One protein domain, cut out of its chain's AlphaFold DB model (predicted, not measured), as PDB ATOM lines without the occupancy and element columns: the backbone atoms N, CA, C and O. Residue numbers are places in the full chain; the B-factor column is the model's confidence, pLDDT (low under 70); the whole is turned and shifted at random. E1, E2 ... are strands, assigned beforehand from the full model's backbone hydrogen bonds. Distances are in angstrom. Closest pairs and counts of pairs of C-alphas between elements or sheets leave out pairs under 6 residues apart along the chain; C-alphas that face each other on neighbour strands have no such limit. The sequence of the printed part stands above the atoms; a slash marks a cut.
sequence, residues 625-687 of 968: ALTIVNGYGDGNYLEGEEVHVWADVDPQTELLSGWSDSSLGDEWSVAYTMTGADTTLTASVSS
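This is residues 625 to 687 of the 968 residues of an uncharacterized protein of Deltaproteobacteria bacterium (UniProt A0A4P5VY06). Picture a small, elongated sandwich of two unequal sheets: the curled four-stranded sheet E2 E1 E6 E4 faces the two-stranded sheet of E3 and E5, the strands of the one at 7 degrees to those of the other. The 63 printed residues include six named strands, E1 to E6 along the chain, and no named helix; the class is all strand. The larger sheet is mixed, the smaller antiparallel. The whole is compact, with a radius of gyration of the C-alphas of 11.3 A and spans of 35 by 19 by 14 A.

Start in the larger, strongly twisted sheet with E6, residues 679 to 686. Its residues 679 to 682 pair with E1, residues 625 to 629, parallel at 8 degrees; look for N 627 and O 679, 2.8 A apart. Its residues 683 to 686 pair with E4, residues 655 to 659, antiparallel at 153 degrees, with N 657 and O 684 at 2.8 A. E2, residues 635 to 637, forms a hairpin with E1, with N 626 and O 635 at 2.8 A. In the other sheet, E3, residues 642 to 647, and E5, residues 669 to 673, are antiparallel at 147 degrees, with N 672 and O 643 at 2.8 A. The closest C-alphas of E3 and E6 are those of Ala 647 and Ala 683, 5.5 A. E5 is apart from E1.

Find C-alpha 679 at (134.916, -111.489, 266.839); from there E6 runs 22.3 A to C-alpha 686 at (153.583, -106.575, 255.716). E3 measures 16.6 A, E5 13.5 A, E1 12.6 A, E4 11.8 A and E2 6.3 A.

The C-alphas farthest apart, of Gln 652 and Gly 676, are 36.0 A apart. The printed part has no cut and no long link. Look for pLDDT under 70 at residues 635 to 636, 649 to 655, 666 to 669 and 686 to 687.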
ATOM      1  N   ALA A 625     129.456-108.174 267.641       75.06
ATOM      2  CA  ALA A 625     130.347-107.226 266.995       75.06
ATOM      3  C   ALA A 625     131.422-107.986 266.206       75.06
ATOM      4  O   ALA A 625     132.260-108.684 266.792       75.06
ATOM      5  N   LEU A 626     131.408-107.847 264.885       88.75
ATOM      6  CA  LEU A 626     132.531-108.184 264.027       88.75
ATOM      7  C   LEU A 626     133.394-106.931 263.892       88.75
ATOM      8  O   LEU A 626     132.919-105.884 263.468       88.75
ATOM      9  N   THR A 627     134.657-107.032 264.293       87.19
ATOM     10  CA  THR A 627     135.638-105.951 264.155       87.19
ATOM     11  C   THR A 627     136.735-106.381 263.197       87.19
ATOM     12  O   THR A 627     137.375-107.411 263.444       87.19
ATOM     13  N   ILE A 628     137.007-105.599 262.157       85.69
ATOM     14  CA  ILE A 628     138.063-105.872 261.184       85.69
ATOM     15  C   ILE A 628     139.222-104.907 261.437       85.69
ATOM     16  O   ILE A 628     139.089-103.692 261.506       85.69
ATOM     17  N   VAL A 629     140.416-105.459 261.652       85.38
ATOM     18  CA  VAL A 629     141.616-104.656 261.923       85.38
ATOM     19  C   VAL A 629     142.524-104.675 260.703       85.38
ATOM     20  O   VAL A 629     143.016-105.738 260.315       85.38
ATOM     21  N   ASN A 630     142.770-103.483 260.154       81.50
ATOM     22  CA  ASN A 630     143.302-103.264 258.805       81.50
ATOM     23  C   ASN A 630     142.353-103.893 257.762       81.50
ATOM     24  O   ASN A 630     142.721-104.826 257.049       81.50
ATOM     25  N   GLY A 631     141.098-103.438 257.724       74.94
ATOM     26  CA  GLY A 631     140.097-103.959 256.800       74.94
ATOM     27  C   GLY A 631     138.718-103.332 256.926       74.94
ATOM     28  O   GLY A 631     138.540-102.369 257.664       74.94
ATOM     29  N   TYR A 632     137.787-103.909 256.170       72.25
ATOM     30  CA  TYR A 632     136.397-103.487 255.992       72.25
ATOM     31  C   TYR A 632     135.462-104.693 256.186       72.25
ATOM     32  O   TYR A 632     135.899-105.838 256.019       72.25
ATOM     33  N   GLY A 633     134.192-104.443 256.516       70.38
ATOM     34  CA  GLY A 633     133.247-105.458 257.014       70.38
ATOM     35  C   GLY A 633     133.113-105.468 258.547       70.38
ATOM     36  O   GLY A 633     132.831-106.506 259.149       70.38
ATOM     37  N   ASP A 634     133.389-104.333 259.201       77.44
ATOM     38  CA  ASP A 634     133.023-104.090 260.599       77.44
ATOM     39  C   ASP A 634     131.505-103.915 260.716       77.44
ATOM     40  O   ASP A 634     130.903-103.173 259.945       77.44
ATOM     41  N   GLY A 635     130.889-104.538 261.719       67.00
ATOM     42  CA  GLY A 635     129.444-104.449 261.911       67.00
ATOM     43  C   GLY A 635     128.929-105.277 263.082       67.00
ATOM     44  O   GLY A 635     129.697-105.832 263.872       67.00
ATOM     45  N   ASN A 636     127.607-105.347 263.210       68.12
ATOM     46  CA  ASN A 636     126.912-106.101 264.250       68.12
ATOM     47  C   ASN A 636     125.998-107.122 263.571       68.12
ATOM     48  O   ASN A 636     124.990-106.732 262.992       68.12
ATOM     49  N   TYR A 637     126.353-108.404 263.658       74.56
ATOM     50  CA  TYR A 637     125.762-109.475 262.845       74.56
ATOM     51  C   TYR A 637     125.245-110.634 263.718       74.56
ATOM     52  O   TYR A 637     125.700-110.836 264.851       74.56
ATOM     53  N   LEU A 638     124.288-111.408 263.209       72.12
ATOM     54  CA  LEU A 638     123.616-112.521 263.887       72.12
ATOM     55  C   LEU A 638     124.470-113.808 263.892       72.12
ATOM     56  O   LEU A 638     125.328-114.023 263.035       72.12
ATOM     57  N   GLU A 639     124.232-114.723 264.845       81.88
ATOM     58  CA  GLU A 639     124.901-116.041 264.845       81.88
ATOM     59  C   GLU A 639     124.507-116.848 263.592       81.88
ATOM     60  O   GLU A 639     123.359-117.267 263.452       81.88
ATOM     61  N   GLY A 640     125.479-117.124 262.717       75.69
ATOM     62  CA  GLY A 640     125.278-117.867 261.469       75.69
ATOM     63  C   GLY A 640     125.120-117.015 260.205       75.69
ATOM     64  O   GLY A 640     125.053-117.596 259.125       75.69
ATOM     65  N   GLU A 641     125.097-115.687 260.318       73.06
ATOM     66  CA  GLU A 641     125.098-114.753 259.182       73.06
ATOM     67  C   GLU A 641     126.438-114.801 258.423       73.06
ATOM     68  O   GLU A 641     127.480-115.032 259.041       73.06
ATOM     69  N   GLU A 642     126.434-114.629 257.098       78.00
ATOM     70  CA  GLU A 642     127.637-114.719 256.253       78.00
ATOM     71  C   GLU A 642     128.060-113.326 255.774       78.00
ATOM     72  O   GLU A 642     127.407-112.722 254.932       78.00
ATOM     73  N   VAL A 643     129.156-112.815 256.342       75.69
ATOM     74  CA  VAL A 643     129.638-111.444 256.136       75.69
ATOM     75  C   VAL A 643     130.832-111.448 255.191       75.69
ATOM     76  O   VAL A 643     131.797-112.179 255.421       75.69
ATOM     77  N   HIS A 644     130.817-110.617 254.151       73.44
ATOM     78  CA  HIS A 644     132.008-110.380 253.336       73.44
ATOM     79  C   HIS A 644     132.945-109.398 254.050       73.44
ATOM     80  O   HIS A 644     132.525-108.335 254.500       73.44
ATOM     81  N   VAL A 645     134.222-109.767 254.181       76.81
ATOM     82  CA  VAL A 645     135.241-108.944 254.844       76.81
ATOM     83  C   VAL A 645     136.472-108.786 253.958       76.81
ATOM     84  O   VAL A 645     136.926-109.732 253.304       76.81
ATOM     85  N   TRP A 646     137.043-107.585 253.964       77.56
ATOM     86  CA  TRP A 646     138.172-107.211 253.112       77.56
ATOM     87  C   TRP A 646     139.366-106.750 253.929       77.56
ATOM     88  O   TRP A 646     139.212-106.117 254.968       77.56
ATOM     89  N   ALA A 647     140.570-107.021 253.436       76.75
ATOM     90  CA  ALA A 647     141.790-106.435 253.965       76.75
ATOM     91  C   ALA A 647     141.991-105.013 253.410       76.75
ATOM     92  O   ALA A 647     141.935-104.786 252.198       76.75
ATOM     93  N   ASP A 648     142.281-104.078 254.310       73.56
ATOM     94  CA  ASP A 648     142.821-102.754 254.010       73.56
ATOM     95  C   ASP A 648     144.332-102.933 253.875       73.56
ATOM     96  O   ASP A 648     145.104-102.881 254.837       73.56
ATOM     97  N   VAL A 649     144.718-103.315 252.662       67.69
ATOM     98  CA  VAL A 649     146.098-103.414 252.210       67.69
ATOM     99  C   VAL A 649     146.242-102.503 251.011       67.69
ATOM    100  O   VAL A 649     145.547-102.681 250.016       67.69
ATOM    101  N   ASP A 650     147.171-101.554 251.081       62.44
ATOM    102  CA  ASP A 650     147.594-100.808 249.902       62.44
ATOM    103  C   ASP A 650     148.363-101.761 248.960       62.44
ATOM    104  O   ASP A 650     149.509-102.114 249.275       62.44
ATOM    105  N   PRO A 651     147.809-102.157 247.793       53.22
ATOM    106  CA  PRO A 651     148.473-103.085 246.874       53.22
ATOM    107  C   PRO A 651     149.724-102.468 246.221       53.22
ATOM    108  O   PRO A 651     150.472-103.148 245.513       53.22
ATOM    109  N   GLN A 652     149.976-101.172 246.437       49.84
ATOM    110  CA  GLN A 652     151.161-100.467 245.966       49.84
ATOM    111  C   GLN A 652     152.352-100.607 246.924       49.84
ATOM    112  O   GLN A 652     153.488-100.614 246.444       49.84
ATOM    113  N   THR A 653     152.130-100.718 248.244       53.78
ATOM    114  CA  THR A 653     153.215-100.690 249.250       53.78
ATOM    115  C   THR A 653     153.194-101.799 250.308       53.78
ATOM    116  O   THR A 653     154.211-101.990 250.988       53.78
ATOM    117  N   GLU A 654     152.111-102.570 250.435       63.84
ATOM    118  CA  GLU A 654     151.942-103.581 251.483       63.84
ATOM    119  C   GLU A 654     151.503-104.960 250.948       63.84
ATOM    120  O   GLU A 654     151.063-105.112 249.813       63.84
ATOM    121  N   LEU A 655     151.678-106.005 251.766       67.19
ATOM    122  CA  LEU A 655     151.205-107.363 251.467       67.19
ATOM    123  C   LEU A 655     150.379-107.933 252.613       67.19
ATOM    124  O   LEU A 655     150.809-107.893 253.769       67.19
ATOM    125  N   LEU A 656     149.262-108.574 252.276       73.38
ATOM    126  CA  LEU A 656     148.583-109.483 253.187       73.38
ATOM    127  C   LEU A 656     149.460-110.721 253.451       73.38
ATOM    128  O   LEU A 656     150.042-111.303 252.539       73.38
ATOM    129  N   SER A 657     149.561-111.117 254.718       72.88
ATOM    130  CA  SER A 657     150.278-112.317 255.181       72.88
ATOM    131  C   SER A 657     149.381-113.259 255.996       72.88
ATOM    132  O   SER A 657     149.851-113.955 256.901       72.88
ATOM    133  N   GLY A 658     148.085-113.249 255.668       78.50
ATOM    134  CA  GLY A 658     147.041-114.073 256.272       78.50
ATOM    135  C   GLY A 658     146.174-113.351 257.306       78.50
ATOM    136  O   GLY A 658     146.575-112.362 257.934       78.50
ATOM    137  N   TRP A 659     144.970-113.880 257.503       88.44
ATOM    138  CA  TRP A 659     144.032-113.429 258.532       88.44
ATOM    139  C   TRP A 659     144.378-113.969 259.929       88.44
ATOM    140  O   TRP A 659     145.039-114.997 260.092       88.44
ATOM    141  N   SER A 660     143.889-113.291 260.973       90.12
ATOM    142  CA  SER A 660     143.990-113.768 262.361       90.12
ATOM    143  C   SER A 660     143.286-115.112 262.595       90.12
ATOM    144  O   SER A 660     143.752-115.884 263.442       90.12
ATOM    145  N   ASP A 661     142.233-115.426 261.829       87.56
ATOM    146  CA  ASP A 661     141.757-116.801 261.665       87.56
ATOM    147  C   ASP A 661     142.317-117.426 260.380       87.56
ATOM    148  O   ASP A 661     141.880-117.162 259.264       87.56
ATOM    149  N   SER A 662     143.264-118.342 260.573       82.81
ATOM    150  CA  SER A 662     143.901-119.136 259.518       82.81
ATOM    151  C   SER A 662     142.967-120.051 258.704       82.81
ATOM    152  O   SER A 662     143.454-120.755 257.821       82.81
ATOM    153  N   SER A 663     141.666-120.129 259.014       80.38
ATOM    154  CA  SER A 663     140.691-120.840 258.175       80.38
ATOM    155  C   SER A 663     140.181-120.018 256.989       80.38
ATOM    156  O   SER A 663     139.752-120.630 256.016       80.38
ATOM    157  N   LEU A 664     140.315-118.685 257.036       77.56
ATOM    158  CA  LEU A 664     140.019-117.771 255.924       77.56
ATOM    159  C   LEU A 664     141.136-117.737 254.862       77.56
ATOM    160  O   LEU A 664     140.934-117.249 253.760       77.56
ATOM    161  N   GLY A 665     142.316-118.280 255.178       73.69
ATOM    162  CA  GLY A 665     143.456-118.311 254.264       73.69
ATOM    163  C   GLY A 665     144.204-116.978 254.165       73.69
ATOM    164  O   GLY A 665     144.281-116.217 255.135       73.69
ATOM    165  N   ASP A 666     144.789-116.748 252.988       68.19
ATOM    166  CA  ASP A 666     145.693-115.630 252.692       68.19
ATOM    167  C   ASP A 666     145.106-114.652 251.642       68.19
ATOM    168  O   ASP A 666     145.817-113.782 251.141       68.19
ATOM    169  N   GLU A 667     143.814-114.789 251.317       63.81
ATOM    170  CA  GLU A 667     143.065-113.954 250.362       63.81
ATOM    171  C   GLU A 667     142.573-112.646 251.012       63.81
ATOM    172  O   GLU A 667     142.251-112.603 252.199       63.81
ATOM    173  N   TRP A 668     142.528-111.558 250.237       66.50
ATOM    174  CA  TRP A 668     142.227-110.196 250.717       66.50
ATOM    175  C   TRP A 668     140.731-109.846 250.738       66.50
ATOM    176  O   TRP A 668     140.366-108.784 251.233       66.50
ATOM    177  N   SER A 669     139.886-110.740 250.230       69.50
ATOM    178  CA  SER A 669     138.425-110.659 250.190       69.50
ATOM    179  C   SER A 669     137.899-112.039 250.570       69.50
ATOM    180  O   SER A 669     138.169-112.993 249.843       69.50
ATOM    181  N   VAL A 670     137.206-112.183 251.700       73.88
ATOM    182  CA  VAL A 670     136.767-113.496 252.210       73.88
ATOM    183  C   VAL A 670     135.377-113.426 252.839       73.88
ATOM    184  O   VAL A 670     135.045-112.461 253.520       73.88
ATOM    185  N   ALA A 671     134.576-114.476 252.657       79.75
ATOM    186  CA  ALA A 671     133.315-114.646 253.374       79.75
ATOM    187  C   ALA A 671     133.564-115.259 254.765       79.75
ATOM    188  O   ALA A 671     134.284-116.254 254.907       79.75
ATOM    189  N   TYR A 672     132.967-114.672 255.801       86.19
ATOM    190  CA  TYR A 672     133.085-115.082 257.196       86.19
ATOM    191  C   TYR A 672     131.701-115.303 257.821       86.19
ATOM    192  O   TYR A 672     130.938-114.364 258.034       86.19
ATOM    193  N   THR A 673     131.391-116.551 258.176       88.81
ATOM    194  CA  THR A 673     130.169-116.879 258.925       88.81
ATOM    195  C   THR A 673     130.320-116.506 260.405       88.81
ATOM    196  O   THR A 673     131.215-117.030 261.079       88.81
ATOM    197  N   MET A 674     129.437-115.662 260.946       87.38
ATOM    198  CA  MET A 674     129.520-115.181 262.329       87.38
ATOM    199  C   MET A 674     129.300-116.299 263.365       87.38
ATOM    200  O   MET A 674     128.452-117.179 263.204       87.38
ATOM    201  N   THR A 675     130.069-116.277 264.460       82.12
ATOM    202  CA  THR A 675     130.277-117.450 265.340       82.12
ATOM    203  C   THR A 675     129.619-117.393 266.727       82.12
ATOM    204  O   THR A 675     130.034-118.127 267.631       82.12
ATOM    205  N   GLY A 676     128.591-116.559 266.919       78.19
ATOM    206  CA  GLY A 676     127.850-116.490 268.193       78.19
ATOM    207  C   GLY A 676     128.644-115.841 269.337       78.19
ATOM    208  O   GLY A 676     128.489-116.204 270.508       78.19
ATOM    209  N   ALA A 677     129.590-114.964 268.986       86.50
ATOM    210  CA  ALA A 677     130.391-114.163 269.903       86.50
ATOM    211  C   ALA A 677     131.103-113.023 269.157       86.50
ATOM    212  O   ALA A 677     131.544-113.211 268.021       86.50
ATOM    213  N   ASP A 678     131.313-111.898 269.847       89.19
ATOM    214  CA  ASP A 678     132.120-110.774 269.357       89.19
ATOM    215  C   ASP A 678     133.478-111.270 268.834       89.19
ATOM    216  O   ASP A 678     134.257-111.911 269.557       89.19
ATOM    217  N   THR A 679     133.762-110.972 267.571       91.50
ATOM    218  CA  THR A 679     134.916-111.489 266.839       91.50
ATOM    219  C   THR A 679     135.767-110.336 266.336       91.50
ATOM    220  O   THR A 679     135.276-109.427 265.684       91.50
ATOM    221  N   THR A 680     137.075-110.396 266.587       92.75
ATOM    222  CA  THR A 680     138.037-109.492 265.947       92.75
ATOM    223  C   THR A 680     138.845-110.259 264.908       92.75
ATOM    224  O   THR A 680     139.714-111.067 265.263       92.75
ATOM    225  N   LEU A 681     138.586-109.988 263.632       91.19
ATOM    226  CA  LEU A 681     139.467-110.385 262.543       91.19
ATOM    227  C   LEU A 681     140.583-109.343 262.386       91.19
ATOM    228  O   LEU A 681     140.495-108.199 262.831       91.19
ATOM    229  N   THR A 682     141.720-109.752 261.842       90.75
ATOM    230  CA  THR A 682     142.855-108.855 261.605       90.75
ATOM    231  C   THR A 682     143.597-109.326 260.374       90.75
ATOM    232  O   THR A 682     144.145-110.432 260.383       90.75
ATOM    233  N   ALA A 683     143.643-108.488 259.345       87.25
ATOM    234  CA  ALA A 683     144.521-108.694 258.211       87.25
ATOM    235  C   ALA A 683     145.966-108.468 258.680       87.25
ATOM    236  O   ALA A 683     146.307-107.413 259.229       87.25
ATOM    237  N   SER A 684     146.831-109.473 258.536       84.62
ATOM    238  CA  SER A 684     148.229-109.360 258.967       84.62
ATOM    239  C   SER A 684     149.052-108.712 257.860       84.62
ATOM    240  O   SER A 684     149.484-109.391 256.932       84.62
ATOM    241  N   VAL A 685     149.273-107.403 257.952       75.56
ATOM    242  CA  VAL A 685     149.897-106.623 256.872       75.56
ATOM    243  C   VAL A 685     151.429-106.535 257.000       75.56
ATOM    244  O   VAL A 685     151.985-106.424 258.098       75.56
ATOM    245  N   SER A 686     152.124-106.598 255.860       69.44
ATOM    246  CA  SER A 686     153.583-106.575 255.716       69.44
ATOM    247  C   SER A 686     154.061-105.414 254.827       69.44
ATOM    248  O   SER A 686     154.210-105.570 253.616       69.44
ATOM    249  N   SER A 687     154.442-104.293 255.446       61.16
ATOM    250  CA  SER A 687     155.087-103.121 254.812       61.16
ATOM    251  C   SER A 687     156.599-103.284 254.541       61.16
ATOM    252  O   SER A 687     157.366-102.312 254.530       61.16
TER     253      SER A 687